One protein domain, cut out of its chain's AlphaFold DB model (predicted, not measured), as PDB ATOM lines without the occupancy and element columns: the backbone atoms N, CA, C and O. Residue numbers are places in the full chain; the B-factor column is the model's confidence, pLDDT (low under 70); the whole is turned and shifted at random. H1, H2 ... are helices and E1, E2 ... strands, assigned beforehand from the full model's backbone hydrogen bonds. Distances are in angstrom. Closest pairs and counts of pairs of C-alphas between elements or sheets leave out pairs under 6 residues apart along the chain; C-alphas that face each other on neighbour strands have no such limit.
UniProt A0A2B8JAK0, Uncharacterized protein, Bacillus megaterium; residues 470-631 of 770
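This is residues 470 to 631 of the 770 residues of an uncharacterized protein of Bacillus megaterium (UniProt A0A2B8JAK0). Two antiparallel sheets, joined where E6 runs on into E7, form two walls of one body; H1 and H3 each reach both sheets, and the tip of the long E1-E2 hairpin, residues 478 to 483, sticks out. The helical hairpin H5-H6 follows E9 and is on neither sheet. The printed part has 162 residues, in the order E1 E2 H1 E3 E4 H2 E5 H3 E6 E7 E8 H4 E9 H5 H6, class mixed, with sheets E5-E2-E1-E6 and E7-E8-E4-E3-E9. It is compact, with a radius of gyration of the C-alphas of 15.9 A and spans of 50 by 38 by 29 A.

E1, residues 470 to 478, and E2, 483 to 491, form a hairpin, with N 475 and O 486 2.8 A apart, within hydrogen-bond range. H1, residues 493 to 502, grazes their sheet with residues 493 to 499. E3, 506 to 512, and E4, 517 to 523, form a hairpin in the other, strongly twisted sheet, with N 510 and O 519 at 2.9 A. H2, 532 to 535, touches H1; their closest C-alphas, Asn 500 and Leu 535, are 5.0 A apart. E5, 546 to 548, is an edge strand beside E2, with N 547 and O 489 at 2.9 A. H3, 553 to 559, only grazes both sheets. E6, 568 to 570, pairs with E1, N 569 and O 470 at 2.8 A, and runs on at 46 degrees into E7, 572 to 574. E8, 577 to 581, forms a hairpin with E7, N 579 and O 572 at 2.8 A, and neighbours E4, N 520 and O 578 at 2.8 A. H1 is over E8 at a height over the sheet of 10.4 A and runs along it, 5 degrees on the local plane. H4, 594 to 598, is only just over E7, with 3 of its C-alphas on that strand, at a height of 7.8 A. E9, 603 to 606, neighbours E3, N 604 and O 511 at 2.8 A. H5, 608 to 614, and H6, 617 to 631, form a helical hairpin at a shallow tilt of 9 degrees, opposite ways; H6 touches H5 with residues 620 to 624 alone, Val 612 and Lys 620 having the closest C-alphas, 5.6 A. Every O i to N i+4 pair is within range in H3 and H4, against 5 of 6 in H1, 2 of 3 in H5 and 9 of 11 in H6; H2 is too short for one.

E1 begins at C-alpha 470, (-47.009, 45.419, -22.937); E1 and E2 each measure 25.2 A, E3 19.9 A and E4 19.0 A. H6 measures 21.8 A and ends at C-alpha 631, (-58.580, 36.728, -2.208).

The C-alphas of Asn 481 and Leu 591, the two farthest apart, are 50.4 A apart. The printed part has no cut; the link from E8 to H4 is long. Mean pLDDT of the printed part is 80.1; it is under 70 in residues 478 to 483, 538 to 545, 586 to 595, 613 to 614 and 617 to 623.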
ATOM      1  N   ILE A 470     -47.300  45.519 -24.358       91.62
ATOM      2  CA  ILE A 470     -47.009  45.419 -22.937       91.62
ATOM      3  C   ILE A 470     -45.665  46.097 -22.677       91.62
ATOM      4  O   ILE A 470     -44.761  46.057 -23.505       91.62
ATOM      5  N   ARG A 471     -45.521  46.733 -21.519       91.12
ATOM      6  CA  ARG A 471     -44.263  47.331 -21.068       91.12
ATOM      7  C   ARG A 471     -44.039  47.048 -19.599       91.12
ATOM      8  O   ARG A 471     -44.935  47.274 -18.790       91.12
ATOM      9  N   ILE A 472     -42.826  46.657 -19.231       89.81
ATOM     10  CA  ILE A 472     -42.445  46.534 -17.825       89.81
ATOM     11  C   ILE A 472     -41.867  47.862 -17.343       89.81
ATOM     12  O   ILE A 472     -41.003  48.455 -17.985       89.81
ATOM     13  N   GLN A 473     -42.368  48.362 -16.217       86.81
ATOM     14  CA  GLN A 473     -41.917  49.604 -15.599       86.81
ATOM     15  C   GLN A 473     -41.421  49.345 -14.183       86.81
ATOM     16  O   GLN A 473     -42.114  48.722 -13.383       86.81
ATOM     17  N   GLN A 474     -40.252  49.889 -13.862       88.44
ATOM     18  CA  GLN A 474     -39.747  49.974 -12.499       88.44
ATOM     19  C   GLN A 474     -40.185  51.300 -11.884       88.44
ATOM     20  O   GLN A 474     -40.058  52.365 -12.490       88.44
ATOM     21  N   LYS A 475     -40.711  51.235 -10.668       83.00
ATOM     22  CA  LYS A 475     -41.110  52.390  -9.878       83.00
ATOM     23  C   LYS A 475     -40.507  52.268  -8.489       83.00
ATOM     24  O   LYS A 475     -40.810  51.325  -7.764       83.00
ATOM     25  N   LEU A 476     -39.705  53.256  -8.113       78.12
ATOM     26  CA  LEU A 476     -39.144  53.340  -6.772       78.12
ATOM     27  C   LEU A 476     -40.261  53.671  -5.776       78.12
ATOM     28  O   LEU A 476     -40.895  54.728  -5.864       78.12
ATOM     29  N   HIS A 477     -40.506  52.779  -4.821       74.00
ATOM     30  CA  HIS A 477     -41.429  53.029  -3.720       74.00
ATOM     31  C   HIS A 477     -40.650  53.472  -2.488       74.00
ATOM     32  O   HIS A 477     -39.667  52.847  -2.095       74.00
ATOM     33  N   LYS A 478     -41.105  54.565  -1.868       61.38
ATOM     34  CA  LYS A 478     -40.603  55.048  -0.579       61.38
ATOM     35  C   LYS A 478     -41.577  54.610   0.509       61.38
ATOM     36  O   LYS A 478     -42.682  55.142   0.584       61.38
ATOM     37  N   GLY A 479     -41.194  53.642   1.336       69.75
ATOM     38  CA  GLY A 479     -41.910  53.360   2.584       69.75
ATOM     39  C   GLY A 479     -41.229  54.009   3.775       69.75
ATOM     40  O   GLY A 479     -40.199  54.662   3.634       69.75
ATOM     41  N   LYS A 480     -41.819  53.808   4.959       59.44
ATOM     42  CA  LYS A 480     -41.421  54.506   6.189       59.44
ATOM     43  C   LYS A 480     -39.923  54.374   6.504       59.44
ATOM     44  O   LYS A 480     -39.332  55.368   6.895       59.44
ATOM     45  N   ASN A 481     -39.320  53.202   6.261       56.00
ATOM     46  CA  ASN A 481     -37.927  52.921   6.647       56.00
ATOM     47  C   ASN A 481     -37.050  52.308   5.532       56.00
ATOM     48  O   ASN A 481     -35.879  52.041   5.776       56.00
ATOM     49  N   LYS A 482     -37.586  52.039   4.331       65.62
ATOM     50  CA  LYS A 482     -36.830  51.458   3.203       65.62
ATOM     51  C   LYS A 482     -37.384  51.948   1.866       65.62
ATOM     52  O   LYS A 482     -38.596  52.123   1.713       65.62
ATOM     53  N   THR A 483     -36.492  52.133   0.901       68.94
ATOM     54  CA  THR A 483     -36.821  52.229  -0.523       68.94
ATOM     55  C   THR A 483     -36.738  50.847  -1.149       68.94
ATOM     56  O   THR A 483     -35.762  50.140  -0.914       68.94
ATOM     57  N   TRP A 484     -37.739  50.464  -1.935       76.44
ATOM     58  CA  TRP A 484     -37.692  49.233  -2.725       76.44
ATOM     59  C   TRP A 484     -38.185  49.487  -4.141       76.44
ATOM     60  O   TRP A 484     -39.016  50.369  -4.388       76.44
ATOM     61  N   ASP A 485     -37.680  48.688  -5.068       77.00
ATOM     62  CA  ASP A 485     -38.107  48.706  -6.455       77.00
ATOM     63  C   ASP A 485     -39.401  47.914  -6.622       77.00
ATOM     64  O   ASP A 485     -39.486  46.733  -6.290       77.00
ATOM     65  N   GLY A 486     -40.442  48.578  -7.121       84.50
ATOM     66  CA  GLY A 486     -41.678  47.925  -7.528       84.50
ATOM     67  C   GLY A 486     -41.779  47.857  -9.041       84.50
ATOM     68  O   GLY A 486     -41.798  48.886  -9.710       84.50
ATOM     69  N   TYR A 487     -41.915  46.651  -9.568       88.56
ATOM     70  CA  TYR A 487     -42.126  46.396 -10.989       88.56
ATOM     71  C   TYR A 487     -43.613  46.247 -11.311       88.56
ATOM     72  O   TYR A 487     -44.348  45.579 -10.573       88.56
ATOM     73  N   HIS A 488     -44.036  46.853 -12.420       90.00
ATOM     74  CA  HIS A 488     -45.408  46.833 -12.928       90.00
ATOM     75  C   HIS A 488     -45.431  46.489 -14.414       90.00
ATOM     76  O   HIS A 488     -44.625  46.998 -15.191       90.00
ATOM     77  N   LEU A 489     -46.402  45.676 -14.807       89.94
ATOM     78  CA  LEU A 489     -46.764  45.413 -16.189       89.94
ATOM     79  C   LEU A 489     -47.745  46.490 -16.637       89.94
ATOM     80  O   LEU A 489     -48.792  46.629 -16.023       89.94
ATOM     81  N   THR A 490     -47.421  47.259 -17.670       89.38
ATOM     82  CA  THR A 490     -48.278  48.306 -18.238       89.38
ATOM     83  C   THR A 490     -48.812  47.848 -19.583       89.38
ATOM     84  O   THR A 490     -48.045  47.380 -20.419       89.38
ATOM     85  N   PHE A 491     -50.107  48.022 -19.816       89.56
ATOM     86  CA  PHE A 491     -50.773  47.610 -21.048       89.56
ATOM     87  C   PHE A 491     -51.091  48.819 -21.929       89.56
ATOM     88  O   PHE A 491     -51.460  49.893 -21.435       89.56
ATOM     89  N   SER A 492     -51.018  48.645 -23.249       87.75
ATOM     90  CA  SER A 492     -51.581  49.617 -24.182       87.75
ATOM     91  C   SER A 492     -53.086  49.768 -23.948       87.75
ATOM     92  O   SER A 492     -53.770  48.870 -23.456       87.75
ATOM     93  N   ARG A 493     -53.644  50.926 -24.314       82.12
ATOM     94  CA  ARG A 493     -55.070  51.207 -24.091       82.12
ATOM     95  C   ARG A 493     -55.992  50.217 -24.813       82.12
ATOM     96  O   ARG A 493     -57.076  49.938 -24.305       82.12
ATOM     97  N   SER A 494     -55.607  49.750 -26.001       86.06
ATOM     98  CA  SER A 494     -56.357  48.740 -26.756       86.06
ATOM     99  C   SER A 494     -56.363  47.408 -26.010       86.06
ATOM    100  O   SER A 494     -57.443  46.912 -25.685       86.06
ATOM    101  N   LEU A 495     -55.182  46.923 -25.622       88.31
ATOM    102  CA  LEU A 495     -55.021  45.671 -24.890       88.31
ATOM    103  C   LEU A 495     -55.753  45.702 -23.547       88.31
ATOM    104  O   LEU A 495     -56.559  44.829 -23.262       88.31
ATOM    105  N   ALA A 496     -55.577  46.756 -22.751       88.19
ATOM    106  CA  ALA A 496     -56.229  46.870 -21.449       88.19
ATOM    107  C   ALA A 496     -57.764  46.821 -21.532       88.19
ATOM    108  O   ALA A 496     -58.418  46.230 -20.675       88.19
ATOM    109  N   LYS A 497     -58.351  47.423 -22.576       84.50
ATOM    110  CA  LYS A 497     -59.792  47.321 -22.839       84.50
ATOM    111  C   LYS A 497     -60.203  45.899 -23.213       84.50
ATOM    112  O   LYS A 497     -61.293  45.490 -22.829       84.50
ATOM    113  N   ALA A 498     -59.377  45.181 -23.975       85.81
ATOM    114  CA  ALA A 498     -59.630  43.786 -24.320       85.81
ATOM    115  C   ALA A 498     -59.583  42.893 -23.070       85.81
ATOM    116  O   ALA A 498     -60.533  42.155 -22.835       85.81
ATOM    117  N   LEU A 499     -58.559  43.045 -22.222       88.69
ATOM    118  CA  LEU A 499     -58.429  42.295 -20.967       88.69
ATOM    119  C   LEU A 499     -59.595  42.583 -20.013       88.69
ATOM    120  O   LEU A 499     -60.198  41.652 -19.494       88.69
ATOM    121  N   ASN A 500     -59.983  43.852 -19.842       84.88
ATOM    122  CA  ASN A 500     -61.091  44.221 -18.955       84.88
ATOM    123  C   ASN A 500     -62.420  43.550 -19.364       84.88
ATOM    124  O   ASN A 500     -63.168  43.076 -18.516       84.88
ATOM    125  N   LYS A 501     -62.687  43.417 -20.670       86.00
ATOM    126  CA  LYS A 501     -63.904  42.754 -21.166       86.00
ATOM    127  C   LYS A 501     -64.024  41.282 -20.771       86.00
ATOM    128  O   LYS A 501     -65.144  40.787 -20.742       86.00
ATOM    129  N   THR A 502     -62.914  40.594 -20.505       86.56
ATOM    130  CA  THR A 502     -62.947  39.182 -20.091       86.56
ATOM    131  C   THR A 502     -63.498  39.002 -18.678       86.56
ATOM    132  O   THR A 502     -64.004  37.935 -18.358       86.56
ATOM    133  N   GLY A 503     -63.409  40.037 -17.832       84.44
ATOM    134  CA  GLY A 503     -63.824  39.971 -16.432       84.44
ATOM    135  C   GLY A 503     -62.940  39.092 -15.541       84.44
ATOM    136  O   GLY A 503     -63.244  38.965 -14.359       84.44
ATOM    137  N   MET A 504     -61.856  38.518 -16.072       89.56
ATOM    138  CA  MET A 504     -61.006  37.581 -15.338       89.56
ATOM    139  C   MET A 504     -60.099  38.317 -14.331       89.56
ATOM    140  O   MET A 504     -59.360  39.230 -14.719       89.56
ATOM    141  N   PRO A 505     -60.165  37.968 -13.032       90.06
ATOM    142  CA  PRO A 505     -59.502  38.687 -11.941       90.06
ATOM    143  C   PRO A 505     -57.997  38.446 -11.838       90.06
ATOM    144  O   PRO A 505     -57.296  39.272 -11.239       90.06
ATOM    145  N   TYR A 506     -57.495  37.362 -12.425       92.88
ATOM    146  CA  TYR A 506     -56.102  36.956 -12.309       92.88
ATOM    147  C   TYR A 506     -55.491  36.627 -13.670       92.88
ATOM    148  O   TYR A 506     -56.179  36.468 -14.681       92.88
ATOM    149  N   MET A 507     -54.164  36.563 -13.697       94.12
ATOM    150  CA  MET A 507     -53.409  36.219 -14.894       94.12
ATOM    151  C   MET A 507     -52.208  35.346 -14.518       94.12
ATOM    152  O   MET A 507     -51.369  35.748 -13.705       94.12
ATOM    153  N   LYS A 508     -52.140  34.155 -15.119       93.56
ATOM    154  CA  LYS A 508     -50.978  33.265 -15.094       93.56
ATOM    155  C   LYS A 508     -49.873  33.855 -15.952       93.56
ATOM    156  O   LYS A 508     -50.131  34.586 -16.910       93.56
ATOM    157  N   CYS A 509     -48.639  33.525 -15.611       94.50
ATOM    158  CA  CYS A 509     -47.459  33.936 -16.350       94.50
ATOM    159  C   CYS A 509     -46.546  32.723 -16.504       94.50
ATOM    160  O   CYS A 509     -46.290  32.029 -15.526       94.50
ATOM    161  N   GLY A 510     -46.091  32.448 -17.717       93.31
ATOM    162  CA  GLY A 510     -45.238  31.305 -18.015       93.31
ATOM    163  C   GLY A 510     -44.371  31.570 -19.232       93.31
ATOM    164  O   GLY A 510     -44.526  32.581 -19.915       93.31
ATOM    165  N   THR A 511     -43.442  30.667 -19.511       92.44
ATOM    166  CA  THR A 511     -42.584  30.760 -20.696       92.44
ATOM    167  C   THR A 511     -42.597  29.448 -21.454       92.44
ATOM    168  O   THR A 511     -42.759  28.383 -20.860       92.44
ATOM    169  N   THR A 512     -42.367  29.495 -22.759       89.69
ATOM    170  CA  THR A 512     -42.085  28.276 -23.524       89.69
ATOM    171  C   THR A 512     -40.797  27.607 -23.024       89.69
ATOM    172  O   THR A 512     -39.941  28.256 -22.409       89.69
ATOM    173  N   LYS A 513     -40.648  26.296 -23.267       86.25
ATOM    174  CA  LYS A 513     -39.464  25.510 -22.851       86.25
ATOM    175  C   LYS A 513     -38.140  26.089 -23.367       86.25
ATOM    176  O   LYS A 513     -37.139  26.073 -22.655       86.25
ATOM    177  N   ASP A 514     -38.154  26.629 -24.581       85.81
ATOM    178  CA  ASP A 514     -37.020  27.283 -25.245       85.81
ATOM    179  C   ASP A 514     -36.812  28.750 -24.818       85.81
ATOM    180  O   ASP A 514     -35.856  29.380 -25.264       85.81
ATOM    181  N   LYS A 515     -37.679  29.295 -23.946       88.19
ATOM    182  CA  LYS A 515     -37.610  30.669 -23.414       88.19
ATOM    183  C   LYS A 515     -37.688  31.762 -24.494       88.19
ATOM    184  O   LYS A 515     -37.269  32.903 -24.270       88.19
ATOM    185  N   SER A 516     -38.235  31.433 -25.662       85.56
ATOM    186  CA  SER A 516     -38.422  32.378 -26.768       85.56
ATOM    187  C   SER A 516     -39.702  33.208 -26.623       85.56
ATOM    188  O   SER A 516     -39.765  34.335 -27.125       85.56
ATOM    189  N   ILE A 517     -40.708  32.687 -25.909       89.25
ATOM    190  CA  ILE A 517     -42.022  33.315 -25.751       89.25
ATOM    191  C   ILE A 517     -42.402  33.387 -24.270       89.25
ATOM    192  O   ILE A 517     -42.341  32.407 -23.527       89.25
ATOM    193  N   LEU A 518     -42.844  34.571 -23.859       93.19
ATOM    194  CA  LEU A 518     -43.523  34.843 -22.599       93.19
ATOM    195  C   LEU A 518     -45.033  34.771 -22.828       93.19
ATOM    196  O   LEU A 518     -45.570  35.480 -23.679       93.19
ATOM    197  N   VAL A 519     -45.718  33.935 -22.058       93.00
ATOM    198  CA  VAL A 519     -47.160  33.712 -22.164       93.00
ATOM    199  C   VAL A 519     -47.851  34.220 -20.907       93.00
ATOM    200  O   VAL A 519     -47.454  33.913 -19.782       93.00
ATOM    201  N   PHE A 520     -48.919  34.979 -21.106       94.81
ATOM    202  CA  PHE A 520     -49.873  35.344 -20.076       94.81
ATOM    203  C   PHE A 520     -51.213  34.685 -20.379       94.81
ATOM    204  O   PHE A 520     -51.689  34.769 -21.507       94.81
ATOM    205  N   GLU A 521     -51.845  34.070 -19.388       94.44
ATOM    206  CA  GLU A 521     -53.174  33.468 -19.536       94.44
ATOM    207  C   GLU A 521     -54.109  34.035 -18.475       94.44
ATOM    208  O   GLU A 521     -53.831  33.961 -17.281       94.44
ATOM    209  N   LEU A 522     -55.203  34.647 -18.912       93.62
ATOM    210  CA  LEU A 522     -56.243  35.147 -18.023       93.62
ATOM    211  C   LEU A 522     -56.984  33.970 -17.383       93.62
ATOM    212  O   LEU A 522     -57.338  33.014 -18.071       93.62
ATOM    213  N   THR A 523     -57.223  34.051 -16.076       92.44
ATOM    214  CA  THR A 523     -57.901  32.996 -15.316       92.44
ATOM    215  C   THR A 523     -58.753  33.568 -14.178       92.44
ATOM    216  O   THR A 523     -58.538  34.691 -13.707       92.44
ATOM    217  N   ASN A 524     -59.734  32.777 -13.743       87.88
ATOM    218  CA  ASN A 524     -60.491  32.998 -12.513       87.88
ATOM    219  C   ASN A 524     -59.788  32.416 -11.280       87.88
ATOM    220  O   ASN A 524     -60.045  32.883 -10.171       87.88
ATOM    221  N   ASP A 525     -58.865  31.477 -11.480       87.25
ATOM    222  CA  ASP A 525     -58.115  30.843 -10.400       87.25
ATOM    223  C   ASP A 525     -57.045  31.792  -9.869       87.25
ATOM    224  O   ASP A 525     -56.415  32.548 -10.621       87.25
ATOM    225  N   LEU A 526     -56.800  31.738  -8.562       84.31
ATOM    226  CA  LEU A 526     -55.775  32.561  -7.938       84.31
ATOM    227  C   LEU A 526     -54.412  32.313  -8.599       84.31
ATOM    228  O   LEU A 526     -53.943  31.184  -8.696       84.31
ATOM    229  N   SER A 527     -53.764  33.389  -9.039       87.81
ATOM    230  CA  SER A 527     -52.512  33.294  -9.787       87.81
ATOM    231  C   SER A 527     -51.526  34.402  -9.423       87.81
ATOM    232  O   SER A 527     -51.765  35.213  -8.530       87.81
ATOM    233  N   VAL A 528     -50.392  34.434 -10.116       84.88
ATOM    234  CA  VAL A 528     -49.236  35.276  -9.798       84.88
ATOM    235  C   VAL A 528     -49.435  36.769 -10.087       84.88
ATOM    236  O   VAL A 528     -48.683  37.593  -9.560       84.88
ATOM    237  N   ILE A 529     -50.440  37.150 -10.888       89.62
ATOM    238  CA  ILE A 529     -50.729  38.553 -11.232       89.62
ATOM    239  C   ILE A 529     -52.186  38.914 -10.897       89.62
ATOM    240  O   ILE A 529     -53.124  38.306 -11.404       89.62
ATOM    241  N   ASP A 530     -52.366  39.958 -10.077       89.19
ATOM    242  CA  ASP A 530     -53.667  40.554  -9.722       89.19
ATOM    243  C   ASP A 530     -54.107  41.589 -10.775       89.19
ATOM    244  O   ASP A 530     -53.447  42.620 -10.954       89.19
ATOM    245  N   MET A 531     -55.244  41.351 -11.439       89.88
ATOM    246  CA  MET A 531     -55.794  42.230 -12.483       89.88
ATOM    247  C   MET A 531     -56.743  43.312 -11.942       89.88
ATOM    248  O   MET A 531     -57.346  44.054 -12.721       89.88
ATOM    249  N   HIS A 532     -56.852  43.478 -10.617       84.25
ATOM    250  CA  HIS A 532     -57.767  44.430  -9.973       84.25
ATOM    251  C   HIS A 532     -57.733  45.846 -10.570       84.25
ATOM    252  O   HIS A 532     -58.780  46.447 -10.799       84.25
ATOM    253  N   HIS A 533     -56.548  46.394 -10.849       80.19
ATOM    254  CA  HIS A 533     -56.418  47.754 -11.385       80.19
ATOM    255  C   HIS A 533     -56.795  47.878 -12.867       80.19
ATOM    256  O   HIS A 533     -57.170  48.966 -13.304       80.19
ATOM    257  N   VAL A 534     -56.740  46.778 -13.621       82.62
ATOM    258  CA  VAL A 534     -57.189  46.712 -15.018       82.62
ATOM    259  C   VAL A 534     -58.715  46.586 -15.084       82.62
ATOM    260  O   VAL A 534     -59.344  47.259 -15.903       82.62
ATOM    261  N   LEU A 535     -59.308  45.783 -14.194       81.31
ATOM    262  CA  LEU A 535     -60.757  45.579 -14.104       81.31
ATOM    263  C   LEU A 535     -61.493  46.787 -13.507       81.31
ATOM    264  O   LEU A 535     -62.546  47.187 -14.003       81.31
ATOM    265  N   TYR A 536     -60.920  47.412 -12.475       80.69
ATOM    266  CA  TYR A 536     -61.558  48.488 -11.711       80.69
ATOM    267  C   TYR A 536     -60.717  49.779 -11.723       80.69
ATOM    268  O   TYR A 536     -60.168  50.190 -10.691       80.69
ATOM    269  N   PRO A 537     -60.595  50.463 -12.877       72.00
ATOM    270  CA  PRO A 537     -59.794  51.676 -12.981       72.00
ATOM    271  C   PRO A 537     -60.403  52.823 -12.154       72.00
ATOM    272  O   PRO A 537     -61.544  53.242 -12.361       72.00
ATOM    273  N   LYS A 538     -59.624  53.382 -11.220       54.88
ATOM    274  CA  LYS A 538     -60.013  54.540 -10.396       54.88
ATOM    275  C   LYS A 538     -59.919  55.848 -11.221       54.88
ATOM    276  O   LYS A 538     -58.921  56.546 -11.127       54.88
ATOM    277  N   GLN A 539     -60.971  56.179 -11.985       47.62
ATOM    278  CA  GLN A 539     -61.199  57.427 -12.767       47.62
ATOM    279  C   GLN A 539     -60.399  57.643 -14.084       47.62
ATOM    280  O   GLN A 539     -59.274  57.184 -14.251       47.62
ATOM    281  N   ASP A 540     -61.057  58.332 -15.034       47.16
ATOM    282  CA  ASP A 540     -60.678  58.764 -16.403       47.16
ATOM    283  C   ASP A 540     -59.364  58.218 -17.033       47.16
ATOM    284  O   ASP A 540     -58.343  58.897 -17.147       47.16
ATOM    285  N   LEU A 541     -59.444  56.957 -17.485       46.34
ATOM    286  CA  LEU A 541     -58.889  56.271 -18.681       46.34
ATOM    287  C   LEU A 541     -57.519  56.639 -19.313       46.34
ATOM    288  O   LEU A 541     -57.225  56.110 -20.392       46.34
ATOM    289  N   THR A 542     -56.652  57.454 -18.710       45.06
ATOM    290  CA  THR A 542     -55.389  57.882 -19.356       45.06
ATOM    291  C   THR A 542     -54.093  57.460 -18.664       45.06
ATOM    292  O   THR A 542     -53.053  57.548 -19.308       45.06
ATOM    293  N   LYS A 543     -54.102  56.977 -17.408       50.03
ATOM    294  CA  LYS A 543     -52.839  56.790 -16.652       50.03
ATOM    295  C   LYS A 543     -52.629  55.453 -15.916       50.03
ATOM    296  O   LYS A 543     -51.563  55.282 -15.337       50.03
ATOM    297  N   TYR A 544     -53.576  54.504 -15.928       53.50
ATOM    298  CA  TYR A 544     -53.553  53.378 -14.970       53.50
ATOM    299  C   TYR A 544     -53.985  52.009 -15.529       53.50
ATOM    300  O   TYR A 544     -54.817  51.343 -14.924       53.50
ATOM    301  N   TYR A 545     -53.425  51.555 -16.653       67.00
ATOM    302  CA  TYR A 545     -53.561  50.145 -17.055       67.00
ATOM    303  C   TYR A 545     -52.301  49.384 -16.659       67.00
ATOM    304  O   TYR A 545     -51.458  49.113 -17.511       67.00
ATOM    305  N   TYR A 546     -52.129  49.104 -15.367       80.81
ATOM    306  CA  TYR A 546     -50.996  48.305 -14.922       80.81
ATOM    307  C   TYR A 546     -51.363  47.270 -13.863       80.81
ATOM    308  O   TYR A 546     -52.277  47.486 -13.070       80.81
ATOM    309  N   SER A 547     -50.591  46.187 -13.825       82.69
ATOM    310  CA  SER A 547     -50.646  45.146 -12.796       82.69
ATOM    311  C   SER A 547     -49.272  45.010 -12.140       82.69
ATOM    312  O   SER A 547     -48.248  45.065 -12.818       82.69
ATOM    313  N   ALA A 548     -49.221  44.876 -10.816       84.31
ATOM    314  CA  ALA A 548     -47.950  44.730 -10.110       84.31
ATOM    315  C   ALA A 548     -47.353  43.337 -10.373       84.31
ATOM    316  O   ALA A 548     -48.046  42.339 -10.221       84.31
ATOM    317  N   ILE A 549     -46.066  43.281 -10.722       88.88
ATOM    318  CA  ILE A 549     -45.335  42.037 -11.029       88.88
ATOM    319  C   ILE A 549     -44.025  41.925 -10.241       88.88
ATOM    320  O   ILE A 549     -43.129  41.170 -10.602       88.88
ATOM    321  N   SER A 550     -43.883  42.700  -9.163       84.94
ATOM    322  CA  SER A 550     -42.605  42.847  -8.450       84.94
ATOM    323  C   SER A 550     -42.050  41.533  -7.899       84.94
ATOM    324  O   SER A 550     -40.841  41.412  -7.762       84.94
ATOM    325  N   LYS A 551     -42.923  40.559  -7.622       81.44
ATOM    326  CA  LYS A 551     -42.543  39.237  -7.109       81.44
ATOM    327  C   LYS A 551     -42.078  38.269  -8.189       81.44
ATOM    328  O   LYS A 551     -41.176  37.484  -7.949       81.44
ATOM    329  N   ILE A 552     -42.661  38.353  -9.383       87.25
ATOM    330  CA  ILE A 552     -42.313  37.461 -10.497       87.25
ATOM    331  C   ILE A 552     -41.197  38.015 -11.372       87.25
ATOM    332  O   ILE A 552     -40.503  37.252 -12.035       87.25
ATOM    333  N   TYR A 553     -41.004  39.335 -11.386       88.62
ATOM    334  CA  TYR A 553     -40.044  39.979 -12.274       88.62
ATOM    335  C   TYR A 553     -38.602  39.452 -12.124       88.62
ATOM    336  O   TYR A 553     -37.997  39.157 -13.154       88.62
ATOM    337  N   PRO A 554     -38.051  39.236 -10.908       85.06
ATOM    338  CA  PRO A 554     -36.715  38.647 -10.762       85.06
ATOM    339  C   PRO A 554     -36.591  37.259 -11.412       85.06
ATOM    340  O   PRO A 554     -35.595  36.965 -12.076       85.06
ATOM    341  N   SER A 555     -37.624  36.419 -11.285       85.38
ATOM    342  CA  SER A 555     -37.665  35.103 -11.931       85.38
ATOM    343  C   SER A 555     -37.791  35.231 -13.447       85.38
ATOM    344  O   SER A 555     -37.086  34.540 -14.178       85.38
ATOM    345  N   LEU A 556     -38.621  36.162 -13.925       88.00
ATOM    346  CA  LEU A 556     -38.818  36.410 -15.352       88.00
ATOM    347  C   LEU A 556     -37.544  36.877 -16.051       88.00
ATOM    348  O   LEU A 556     -37.228  36.336 -17.098       88.00
ATOM    349  N   VAL A 557     -36.783  37.814 -15.482       88.06
ATOM    350  CA  VAL A 557     -35.513  38.279 -16.081       88.06
ATOM    351  C   VAL A 557     -34.459  37.172 -16.098       88.06
ATOM    352  O   VAL A 557     -33.659  37.088 -17.025       88.06
ATOM    353  N   THR A 558     -34.477  36.285 -15.099       85.75
ATOM    354  CA  THR A 558     -33.592  35.111 -15.072       85.75
ATOM    355  C   THR A 558     -33.949  34.111 -16.177       85.75
ATOM    356  O   THR A 558     -33.068  33.507 -16.789       85.75
ATOM    357  N   LEU A 559     -35.245  33.916 -16.436       87.19
ATOM    358  CA  LEU A 559     -35.735  33.008 -17.472       87.19
ATOM    359  C   LEU A 559     -35.649  33.618 -18.875       87.19
ATOM    360  O   LEU A 559     -35.390  32.890 -19.826       87.19
ATOM    361  N   LEU A 560     -35.832  34.931 -18.995       90.19
ATOM    362  CA  LEU A 560     -35.924  35.683 -20.241       90.19
ATOM    363  C   LEU A 560     -34.947  36.870 -20.197       90.19
ATOM    364  O   LEU A 560     -35.360  37.996 -19.909       90.19
ATOM    365  N   PRO A 561     -33.653  36.662 -20.505       87.00
ATOM    366  CA  PRO A 561     -32.647  37.728 -20.448       87.00
ATOM    367  C   PRO A 561     -32.935  38.913 -21.384       87.00
ATOM    368  O   PRO A 561     -32.441  40.018 -21.166       87.00
ATOM    369  N   TRP A 562     -33.745  38.693 -22.424       90.31
ATOM    370  CA  TRP A 562     -34.184  39.714 -23.376       90.31
ATOM    371  C   TRP A 562     -35.267  40.651 -22.812       90.31
ATOM    372  O   TRP A 562     -35.559  41.687 -23.405       90.31
ATOM    373  N   LEU A 563     -35.865  40.323 -21.663       90.62
ATOM    374  CA  LEU A 563     -36.927  41.111 -21.051       90.62
ATOM    375  C   LEU A 563     -36.349  42.328 -20.306       90.62
ATOM    376  O   LEU A 563     -35.849  42.215 -19.188       90.62
ATOM    377  N   LYS A 564     -36.438  43.513 -20.918       87.25
ATOM    378  CA  LYS A 564     -35.863  44.761 -20.390       87.25
ATOM    379  C   LYS A 564     -36.912  45.730 -19.839       87.25
ATOM    380  O   LYS A 564     -38.047  45.824 -20.309       87.25
ATOM    381  N   ILE A 565     -36.504  46.511 -18.839       89.00
ATOM    382  CA  ILE A 565     -37.329  47.567 -18.239       89.00
ATOM    383  C   ILE A 565     -37.470  48.721 -19.226       89.00
ATOM    384  O   ILE A 565     -36.496  49.198 -19.796       89.00
ATOM    385  N   GLY A 566     -38.687  49.234 -19.371       81.44
ATOM    386  CA  GLY A 566     -38.965  50.410 -20.182       81.44
ATOM    387  C   GLY A 566     -39.234  50.112 -21.655       81.44
ATOM    388  O   GLY A 566     -39.799  50.977 -22.327       81.44
ATOM    389  N   GLU A 567     -38.911  48.909 -22.128       84.69
ATOM    390  CA  GLU A 567     -39.173  48.484 -23.500       84.69
ATOM    391  C   GLU A 567     -40.652  48.147 -23.720       84.69
ATOM    392  O   GLU A 567     -41.365  47.702 -22.814       84.69
ATOM    393  N   HIS A 568     -41.120  48.431 -24.935       85.56
ATOM    394  CA  HIS A 568     -42.455  48.075 -25.392       85.56
ATOM    395  C   HIS A 568     -42.361  46.788 -26.196       85.56
ATOM    396  O   HIS A 568     -41.681  46.745 -27.215       85.56
ATOM    397  N   PHE A 569     -43.091  45.777 -25.753       88.94
ATOM    398  CA  PHE A 569     -43.203  44.505 -26.437       88.94
ATOM    399  C   PHE A 569     -44.552  44.428 -27.138       88.94
ATOM    400  O   PHE A 569     -45.586  44.682 -26.514       88.94
ATOM    401  N   GLU A 570     -44.546  44.104 -28.426       89.12
ATOM    402  CA  GLU A 570     -45.773  43.796 -29.159       89.12
ATOM    403  C   GLU A 570     -46.372  42.493 -28.640       89.12
ATOM    404  O   GLU A 570     -45.643  41.574 -28.256       89.12
ATOM    405  N   VAL A 571     -47.702  42.426 -28.596       88.75
ATOM    406  CA  VAL A 571     -48.399  41.232 -28.125       88.75
ATOM    407  C   VAL A 571     -49.252  40.612 -29.214       88.75
ATOM    408  O   VAL A 571     -49.882  41.316 -30.005       88.75
ATOM    409  N   ILE A 572     -49.326  39.284 -29.193       87.25
ATOM    410  CA  ILE A 572     -50.330  38.522 -29.933       87.25
ATOM    411  C   ILE A 572     -51.341  37.989 -28.925       87.25
ATOM    412  O   ILE A 572     -50.964  37.426 -27.899       87.25
ATOM    413  N   ARG A 573     -52.629  38.170 -29.210       87.94
ATOM    414  CA  ARG A 573     -53.716  37.700 -28.354       87.94
ATOM    415  C   ARG A 573     -54.525  36.631 -29.070       87.94
ATOM    416  O   ARG A 573     -54.991  36.870 -30.181       87.94
ATOM    417  N   SER A 574     -54.774  35.520 -28.387       85.69
ATOM    418  CA  SER A 574     -55.682  34.466 -28.840       85.69
ATOM    419  C   SER A 574     -56.479  33.934 -27.651       85.69
ATOM    420  O   SER A 574     -55.894  33.618 -26.614       85.69
ATOM    421  N   GLY A 575     -57.810  33.938 -27.746       86.00
ATOM    422  CA  GLY A 575     -58.690  33.639 -26.613       86.00
ATOM    423  C   GLY A 575     -58.334  34.431 -25.342       86.00
ATOM    424  O   GLY A 575     -58.322  35.670 -25.346       86.00
ATOM    425  N   ASN A 576     -58.022  33.692 -24.273       89.75
ATOM    426  CA  ASN A 576     -57.611  34.207 -22.959       89.75
ATOM    427  C   ASN A 576     -56.089  34.375 -22.811       89.75
ATOM    428  O   ASN A 576     -55.618  34.754 -21.738       89.75
ATOM    429  N   ARG A 577     -55.311  34.096 -23.863       91.56
ATOM    430  CA  ARG A 577     -53.849  34.159 -23.851       91.56
ATOM    431  C   ARG A 577     -53.321  35.417 -24.528       91.56
ATOM    432  O   ARG A 577     -53.851  35.874 -25.543       91.56
ATOM    433  N   VAL A 578     -52.246  35.956 -23.967       92.06
ATOM    434  CA  VAL A 578     -51.458  37.068 -24.499       92.06
ATOM    435  C   VAL A 578     -49.997  36.641 -24.525       92.06
ATOM    436  O   VAL A 578     -49.418  36.350 -23.482       92.06
ATOM    437  N   CYS A 579     -49.395  36.623 -25.707       91.06
ATOM    438  CA  CYS A 579     -48.026  36.171 -25.914       91.06
ATOM    439  C   CYS A 579     -47.116  37.335 -26.298       91.06
ATOM    440  O   CYS A 579     -47.495  38.198 -27.093       91.06
ATOM    441  N   VAL A 580     -45.903  37.323 -25.754       91.06
ATOM    442  CA  VAL A 580     -44.815  38.255 -26.047       91.06
ATOM    443  C   VAL A 580     -43.613  37.447 -26.516       91.06
ATOM    444  O   VAL A 580     -43.133  36.582 -25.789       91.06
ATOM    445  N   ARG A 581     -43.108  37.727 -27.716       86.69
ATOM    446  CA  ARG A 581     -41.927  37.049 -28.265       86.69
ATOM    447  C   ARG A 581     -40.652  37.837 -27.974       86.69
ATOM    448  O   ARG A 581     -40.694  39.065 -27.890       86.69
ATOM    449  N   ASN A 582     -39.525  37.133 -27.892       86.25
ATOM    450  CA  ASN A 582     -38.204  37.744 -27.950       86.25
ATOM    451  C   ASN A 582     -38.068  38.625 -29.216       86.25
ATOM    452  O   ASN A 582     -38.178  38.100 -30.326       86.25
ATOM    453  N   PRO A 583     -37.815  39.941 -29.084       80.94
ATOM    454  CA  PRO A 583     -37.679  40.844 -30.228       80.94
ATOM    455  C   PRO A 583     -36.450  40.562 -31.108       80.94
ATOM    456  O   PRO A 583     -36.396  41.044 -32.236       80.94
ATOM    457  N   GLU A 584     -35.468  39.799 -30.619       80.62
ATOM    458  CA  GLU A 584     -34.272  39.410 -31.384       80.62
ATOM    459  C   GLU A 584     -34.516  38.207 -32.315       80.62
ATOM    460  O   GLU A 584     -33.686  37.897 -33.171       80.62
ATOM    461  N   ASP A 585     -35.661  37.539 -32.181       76.25
ATOM    462  CA  ASP A 585     -36.040  36.404 -33.013       76.25
ATOM    463  C   ASP A 585     -36.662  36.891 -34.338       76.25
ATOM    464  O   ASP A 585     -37.779  37.410 -34.376       76.25
ATOM    465  N   GLN A 586     -35.911  36.758 -35.439       57.78
ATOM    466  CA  GLN A 586     -36.236  37.326 -36.760       57.78
ATOM    467  C   GLN A 586     -37.360  36.602 -37.516       57.78
ATOM    468  O   GLN A 586     -37.743  37.019 -38.612       57.78
ATOM    469  N   SER A 587     -37.899  35.514 -36.974       59.12
ATOM    470  CA  SER A 587     -39.050  34.847 -37.573       59.12
ATOM    471  C   SER A 587     -40.281  35.772 -37.473       59.12
ATOM    472  O   SER A 587     -40.624  36.275 -36.403       59.12
ATOM    473  N   THR A 588     -40.945  36.061 -38.598       50.94
ATOM    474  CA  THR A 588     -42.049  37.033 -38.632       50.94
ATOM    475  C   THR A 588     -43.199  36.605 -37.712       50.94
ATOM    476  O   THR A 588     -43.694  35.482 -37.793       50.94
ATOM    477  N   LEU A 589     -43.673  37.532 -36.865       48.56
ATOM    478  CA  LEU A 589     -44.839  37.373 -35.971       48.56
ATOM    479  C   LEU A 589     -46.112  36.887 -36.699       48.56
ATOM    480  O   LEU A 589     -47.016  36.360 -36.062       48.56
ATOM    481  N   SER A 590     -46.177  37.032 -38.026       52.12
ATOM    482  CA  SER A 590     -47.299  36.615 -38.873       52.12
ATOM    483  C   SER A 590     -47.453  35.099 -39.057       52.12
ATOM    484  O   SER A 590     -48.395  34.694 -39.724       52.12
ATOM    485  N   LEU A 591     -46.514  34.280 -38.564       49.41
ATOM    486  CA  LEU A 591     -46.503  32.819 -38.756       49.41
ATOM    487  C   LEU A 591     -47.072  32.018 -37.574       49.41
ATOM    488  O   LEU A 591     -47.295  30.819 -37.716       49.41
ATOM    489  N   LEU A 592     -47.309  32.645 -36.418       57.09
ATOM    490  CA  LEU A 592     -48.064  32.019 -35.333       57.09
ATOM    491  C   LEU A 592     -49.550  32.262 -35.588       57.09
ATOM    492  O   LEU A 592     -50.077  33.322 -35.252       57.09
ATOM    493  N   ASP A 593     -50.224  31.284 -36.190       60.59
ATOM    494  CA  ASP A 593     -51.681  31.318 -36.286       60.59
ATOM    495  C   ASP A 593     -52.287  31.355 -34.875       60.59
ATOM    496  O   ASP A 593     -51.801  30.697 -33.953       60.59
ATOM    497  N   ASN A 594     -53.376  32.109 -34.699       65.00
ATOM    498  CA  ASN A 594     -54.097  32.223 -33.422       65.00
ATOM    499  C   ASN A 594     -54.410  30.847 -32.794       65.00
ATOM    500  O   ASN A 594     -54.397  30.703 -31.569       65.00
ATOM    501  N   THR A 595     -54.617  29.831 -33.634       64.44
ATOM    502  CA  THR A 595     -54.831  28.428 -33.261       64.44
ATOM    503  C   THR A 595     -53.617  27.806 -32.565       64.44
ATOM    504  O   THR A 595     -53.778  27.077 -31.592       64.44
ATOM    505  N   ALA A 596     -52.394  28.125 -33.005       72.12
ATOM    506  CA  ALA A 596     -51.165  27.600 -32.411       72.12
ATOM    507  C   ALA A 596     -50.959  28.124 -30.984       72.12
ATOM    508  O   ALA A 596     -50.518  27.379 -30.121       72.12
ATOM    509  N   ILE A 597     -51.329  29.381 -30.712       76.19
ATOM    510  CA  ILE A 597     -51.235  29.987 -29.371       76.19
ATOM    511  C   ILE A 597     -52.214  29.334 -28.384       76.19
ATOM    512  O   ILE A 597     -51.865  29.087 -27.225       76.19
ATOM    513  N   GLU A 598     -53.436  29.040 -28.828       74.00
ATOM    514  CA  GLU A 598     -54.438  28.355 -28.000       74.00
ATOM    515  C   GLU A 598     -54.037  26.905 -27.699       74.00
ATOM    516  O   GLU A 598     -54.299  26.422 -26.602       74.00
ATOM    517  N   GLN A 599     -53.333  26.249 -28.625       77.94
ATOM    518  CA  GLN A 599     -52.868  24.862 -28.504       77.94
ATOM    519  C   GLN A 599     -51.457  24.720 -27.900       77.94
ATOM    520  O   GLN A 599     -50.915  23.619 -27.866       77.94
ATOM    521  N   MET A 600     -50.832  25.804 -27.417       81.19
ATOM    522  CA  MET A 600     -49.548  25.704 -26.708       81.19
ATOM    523  C   MET A 600     -49.742  24.963 -25.377       81.19
ATOM    524  O   MET A 600     -50.264  25.532 -24.418       81.19
ATOM    525  N   GLU A 601     -49.311  23.705 -25.322       79.06
ATOM    526  CA  GLU A 601     -49.325  22.880 -24.104       79.06
ATOM    527  C   GLU A 601     -47.974  22.916 -23.365       79.06
ATOM    528  O   GLU A 601     -47.920  22.787 -22.146       79.06
ATOM    529  N   ASP A 602     -46.881  23.200 -24.079       84.06
ATOM    530  CA  ASP A 602     -45.508  23.229 -23.556       84.06
ATOM    531  C   ASP A 602     -45.133  24.568 -22.881       84.06
ATOM    532  O   ASP A 602     -44.120  25.199 -23.208       84.06
ATOM    533  N   ILE A 603     -45.956  25.019 -21.931       89.88
ATOM    534  CA  ILE A 603     -45.715  26.246 -21.160       89.88
ATOM    535  C   ILE A 603     -45.253  25.884 -19.748       89.88
ATOM    536  O   ILE A 603     -45.973  25.251 -18.981       89.88
ATOM    537  N   ASN A 604     -44.063  26.357 -19.379       91.44
ATOM    538  CA  ASN A 604     -43.583  26.317 -18.004       91.44
ATOM    539  C   ASN A 604     -44.206  27.490 -17.242       91.44
ATOM    540  O   ASN A 604     -43.722  28.625 -17.320       91.44
ATOM    541  N   TRP A 605     -45.316  27.226 -16.558       92.44
ATOM    542  CA  TRP A 605     -45.999  28.215 -15.728       92.44
ATOM    543  C   TRP A 605     -45.177  28.556 -14.487       92.44
ATOM    544  O   TRP A 605     -44.537  27.696 -13.893       92.44
ATOM    545  N   ILE A 606     -45.189  29.830 -14.108       88.88
ATOM    546  CA  ILE A 606     -44.661  30.289 -12.826       88.88
ATOM    547  C   ILE A 606     -45.816  30.217 -11.837       88.88
ATOM    548  O   ILE A 606     -46.768  31.000 -11.936       88.88
ATOM    549  N   GLU A 607     -45.738  29.279 -10.900       85.00
ATOM    550  CA  GLU A 607     -46.774  29.107  -9.891       85.00
ATOM    551  C   GLU A 607     -46.550  30.036  -8.697       85.00
ATOM    552  O   GLU A 607     -45.445  30.512  -8.425       85.00
ATOM    553  N   LEU A 608     -47.634  30.349  -7.983       78.81
ATOM    554  CA  LEU A 608     -47.547  31.190  -6.792       78.81
ATOM    555  C   LEU A 608     -46.775  30.472  -5.676       78.81
ATOM    556  O   LEU A 608     -45.995  31.115  -4.975       78.81
ATOM    557  N   ASP A 609     -46.956  29.158  -5.555       75.75
ATOM    558  CA  ASP A 609     -46.312  28.339  -4.528       75.75
ATOM    559  C   ASP A 609     -44.788  28.232  -4.764       75.75
ATOM    560  O   ASP A 609     -44.016  28.373  -3.815       75.75
ATOM    561  N   ASP A 610     -44.328  28.186  -6.023       78.19
ATOM    562  CA  ASP A 610     -42.895  28.250  -6.375       78.19
ATOM    563  C   ASP A 610     -42.203  29.530  -5.880       78.19
ATOM    564  O   ASP A 610     -40.995  29.551  -5.617       78.19
ATOM    565  N   LEU A 611     -42.948  30.638  -5.808       75.31
ATOM    566  CA  LEU A 611     -42.438  31.919  -5.313       75.31
ATOM    567  C   LEU A 611     -42.389  31.930  -3.784       75.31
ATOM    568  O   LEU A 611     -41.452  32.480  -3.212       75.31
ATOM    569  N   VAL A 612     -43.373  31.300  -3.133       71.31
ATOM    570  CA  VAL A 612     -43.444  31.155  -1.672       71.31
ATOM    571  C   VAL A 612     -42.292  30.292  -1.150       71.31
ATOM    572  O   VAL A 612     -41.716  30.608  -0.111       71.31
ATOM    573  N   GLU A 613     -41.938  29.216  -1.857       69.50
ATOM    574  CA  GLU A 613     -40.862  28.302  -1.446       69.50
ATOM    575  C   GLU A 613     -39.454  28.892  -1.608       69.50
ATOM    576  O   GLU A 613     -38.551  28.554  -0.842       69.50
ATOM    577  N   LYS A 614     -39.254  29.794  -2.578       67.00
ATOM    578  CA  LYS A 614     -37.953  30.439  -2.844       67.00
ATOM    579  C   LYS A 614     -37.644  31.620  -1.920       67.00
ATOM    580  O   LYS A 614     -36.505  32.091  -1.898       67.00
ATOM    581  N   GLU A 615     -38.628  32.111  -1.172       70.12
ATOM    582  CA  GLU A 615     -38.492  33.256  -0.271       70.12
ATOM    583  C   GLU A 615     -37.977  32.848   1.124       70.12
ATOM    584  O   GLU A 615     -38.288  31.781   1.654       70.12
ATOM    585  N   LYS A 616     -37.181  33.718   1.765       70.19
ATOM    586  CA  LYS A 616     -36.732  33.499   3.156       70.19
ATOM    587  C   LYS A 616     -37.931  33.568   4.116       70.19
ATOM    588  O   LYS A 616     -38.919  34.227   3.815       70.19
ATOM    589  N   ASN A 617     -37.825  32.975   5.310       65.25
ATOM    590  CA  ASN A 617     -38.930  32.883   6.287       65.25
ATOM    591  C   ASN A 617     -39.708  34.200   6.534       65.25
ATOM    592  O   ASN A 617     -40.928  34.164   6.636       65.25
ATOM    593  N   GLU A 618     -39.045  35.363   6.587       58.12
ATOM    594  CA  GLU A 618     -39.721  36.668   6.763       58.12
ATOM    595  C   GLU A 618     -40.459  37.172   5.503       58.12
ATOM    596  O   GLU A 618     -41.409  37.953   5.592       58.12
ATOM    597  N   GLU A 619     -40.028  36.752   4.315       61.56
ATOM    598  CA  GLU A 619     -40.653  37.089   3.031       61.56
ATOM    599  C   GLU A 619     -41.836  36.160   2.729       61.56
ATOM    600  O   GLU A 619     -42.870  36.637   2.255       61.56
ATOM    601  N   LYS A 620     -41.757  34.899   3.173       65.38
ATOM    602  CA  LYS A 620     -42.845  33.915   3.107       65.38
ATOM    603  C   LYS A 620     -44.152  34.450   3.713       65.38
ATOM    604  O   LYS A 620     -45.200  34.425   3.068       65.38
ATOM    605  N   ASP A 621     -44.069  35.068   4.894       68.25
ATOM    606  CA  ASP A 621     -45.195  35.744   5.557       68.25
ATOM    607  C   ASP A 621     -45.784  36.896   4.723       68.25
ATOM    608  O   ASP A 621     -46.978  37.203   4.798       68.25
ATOM    609  N   ASN A 622     -44.961  37.579   3.923       68.31
ATOM    610  CA  ASN A 622     -45.419  38.652   3.044       68.31
ATOM    611  C   ASN A 622     -46.094  38.119   1.780       68.31
ATOM    612  O   ASN A 622     -46.945  38.819   1.218       68.31
ATOM    613  N   THR A 623     -45.734  36.928   1.304       69.75
ATOM    614  CA  THR A 623     -46.418  36.281   0.177       69.75
ATOM    615  C   THR A 623     -47.767  35.727   0.566       69.75
ATOM    616  O   THR A 623     -48.740  36.045  -0.122       69.75
ATOM    617  N   GLU A 624     -47.883  35.134   1.747       75.38
ATOM    618  CA  GLU A 624     -49.181  34.715   2.269       75.38
ATOM    619  C   GLU A 624     -50.121  35.914   2.496       75.38
ATOM    620  O   GLU A 624     -51.254  35.950   2.018       75.38
ATOM    621  N   LYS A 625     -49.609  37.018   3.060       78.69
ATOM    622  CA  LYS A 625     -50.370  38.281   3.169       78.69
ATOM    623  C   LYS A 625     -50.742  38.899   1.817       78.69
ATOM    624  O   LYS A 625     -51.645  39.738   1.748       78.69
ATOM    625  N   VAL A 626     -50.007  38.620   0.738       75.75
ATOM    626  CA  VAL A 626     -50.407  39.038  -0.620       75.75
ATOM    627  C   VAL A 626     -51.529  38.141  -1.126       75.75
ATOM    628  O   VAL A 626     -52.528  38.686  -1.595       75.75
ATOM    629  N   ARG A 627     -51.407  36.822  -0.950       80.06
ATOM    630  CA  ARG A 627     -52.425  35.820  -1.287       80.06
ATOM    631  C   ARG A 627     -53.775  36.165  -0.654       80.06
ATOM    632  O   ARG A 627     -54.754  36.387  -1.365       80.06
ATOM    633  N   GLU A 628     -53.804  36.381   0.661       82.50
ATOM    634  CA  GLU A 628     -55.016  36.783   1.391       82.50
ATOM    635  C   GLU A 628     -55.624  38.099   0.880       82.50
ATOM    636  O   GLU A 628     -56.845  38.273   0.832       82.50
ATOM    637  N   ARG A 629     -54.780  39.068   0.500       81.38
ATOM    638  CA  ARG A 629     -55.248  40.349  -0.050       81.38
ATOM    639  C   ARG A 629     -55.854  40.186  -1.438       81.38
ATOM    640  O   ARG A 629     -56.826  40.876  -1.730       81.38
ATOM    641  N   MET A 630     -55.285  39.323  -2.276       82.44
ATOM    642  CA  MET A 630     -55.817  39.013  -3.605       82.44
ATOM    643  C   MET A 630     -57.172  38.314  -3.503       82.44
ATOM    644  O   MET A 630     -58.096  38.691  -4.222       82.44
ATOM    645  N   ILE A 631     -57.316  37.396  -2.544       81.06
ATOM    646  CA  ILE A 631     -58.580  36.728  -2.208       81.06
ATOM    647  C   ILE A 631     -59.635  37.749  -1.753       81.06
ATOM    648  O   ILE A 631     -60.719  37.837  -2.325       81.06
TER     649      ILE A 631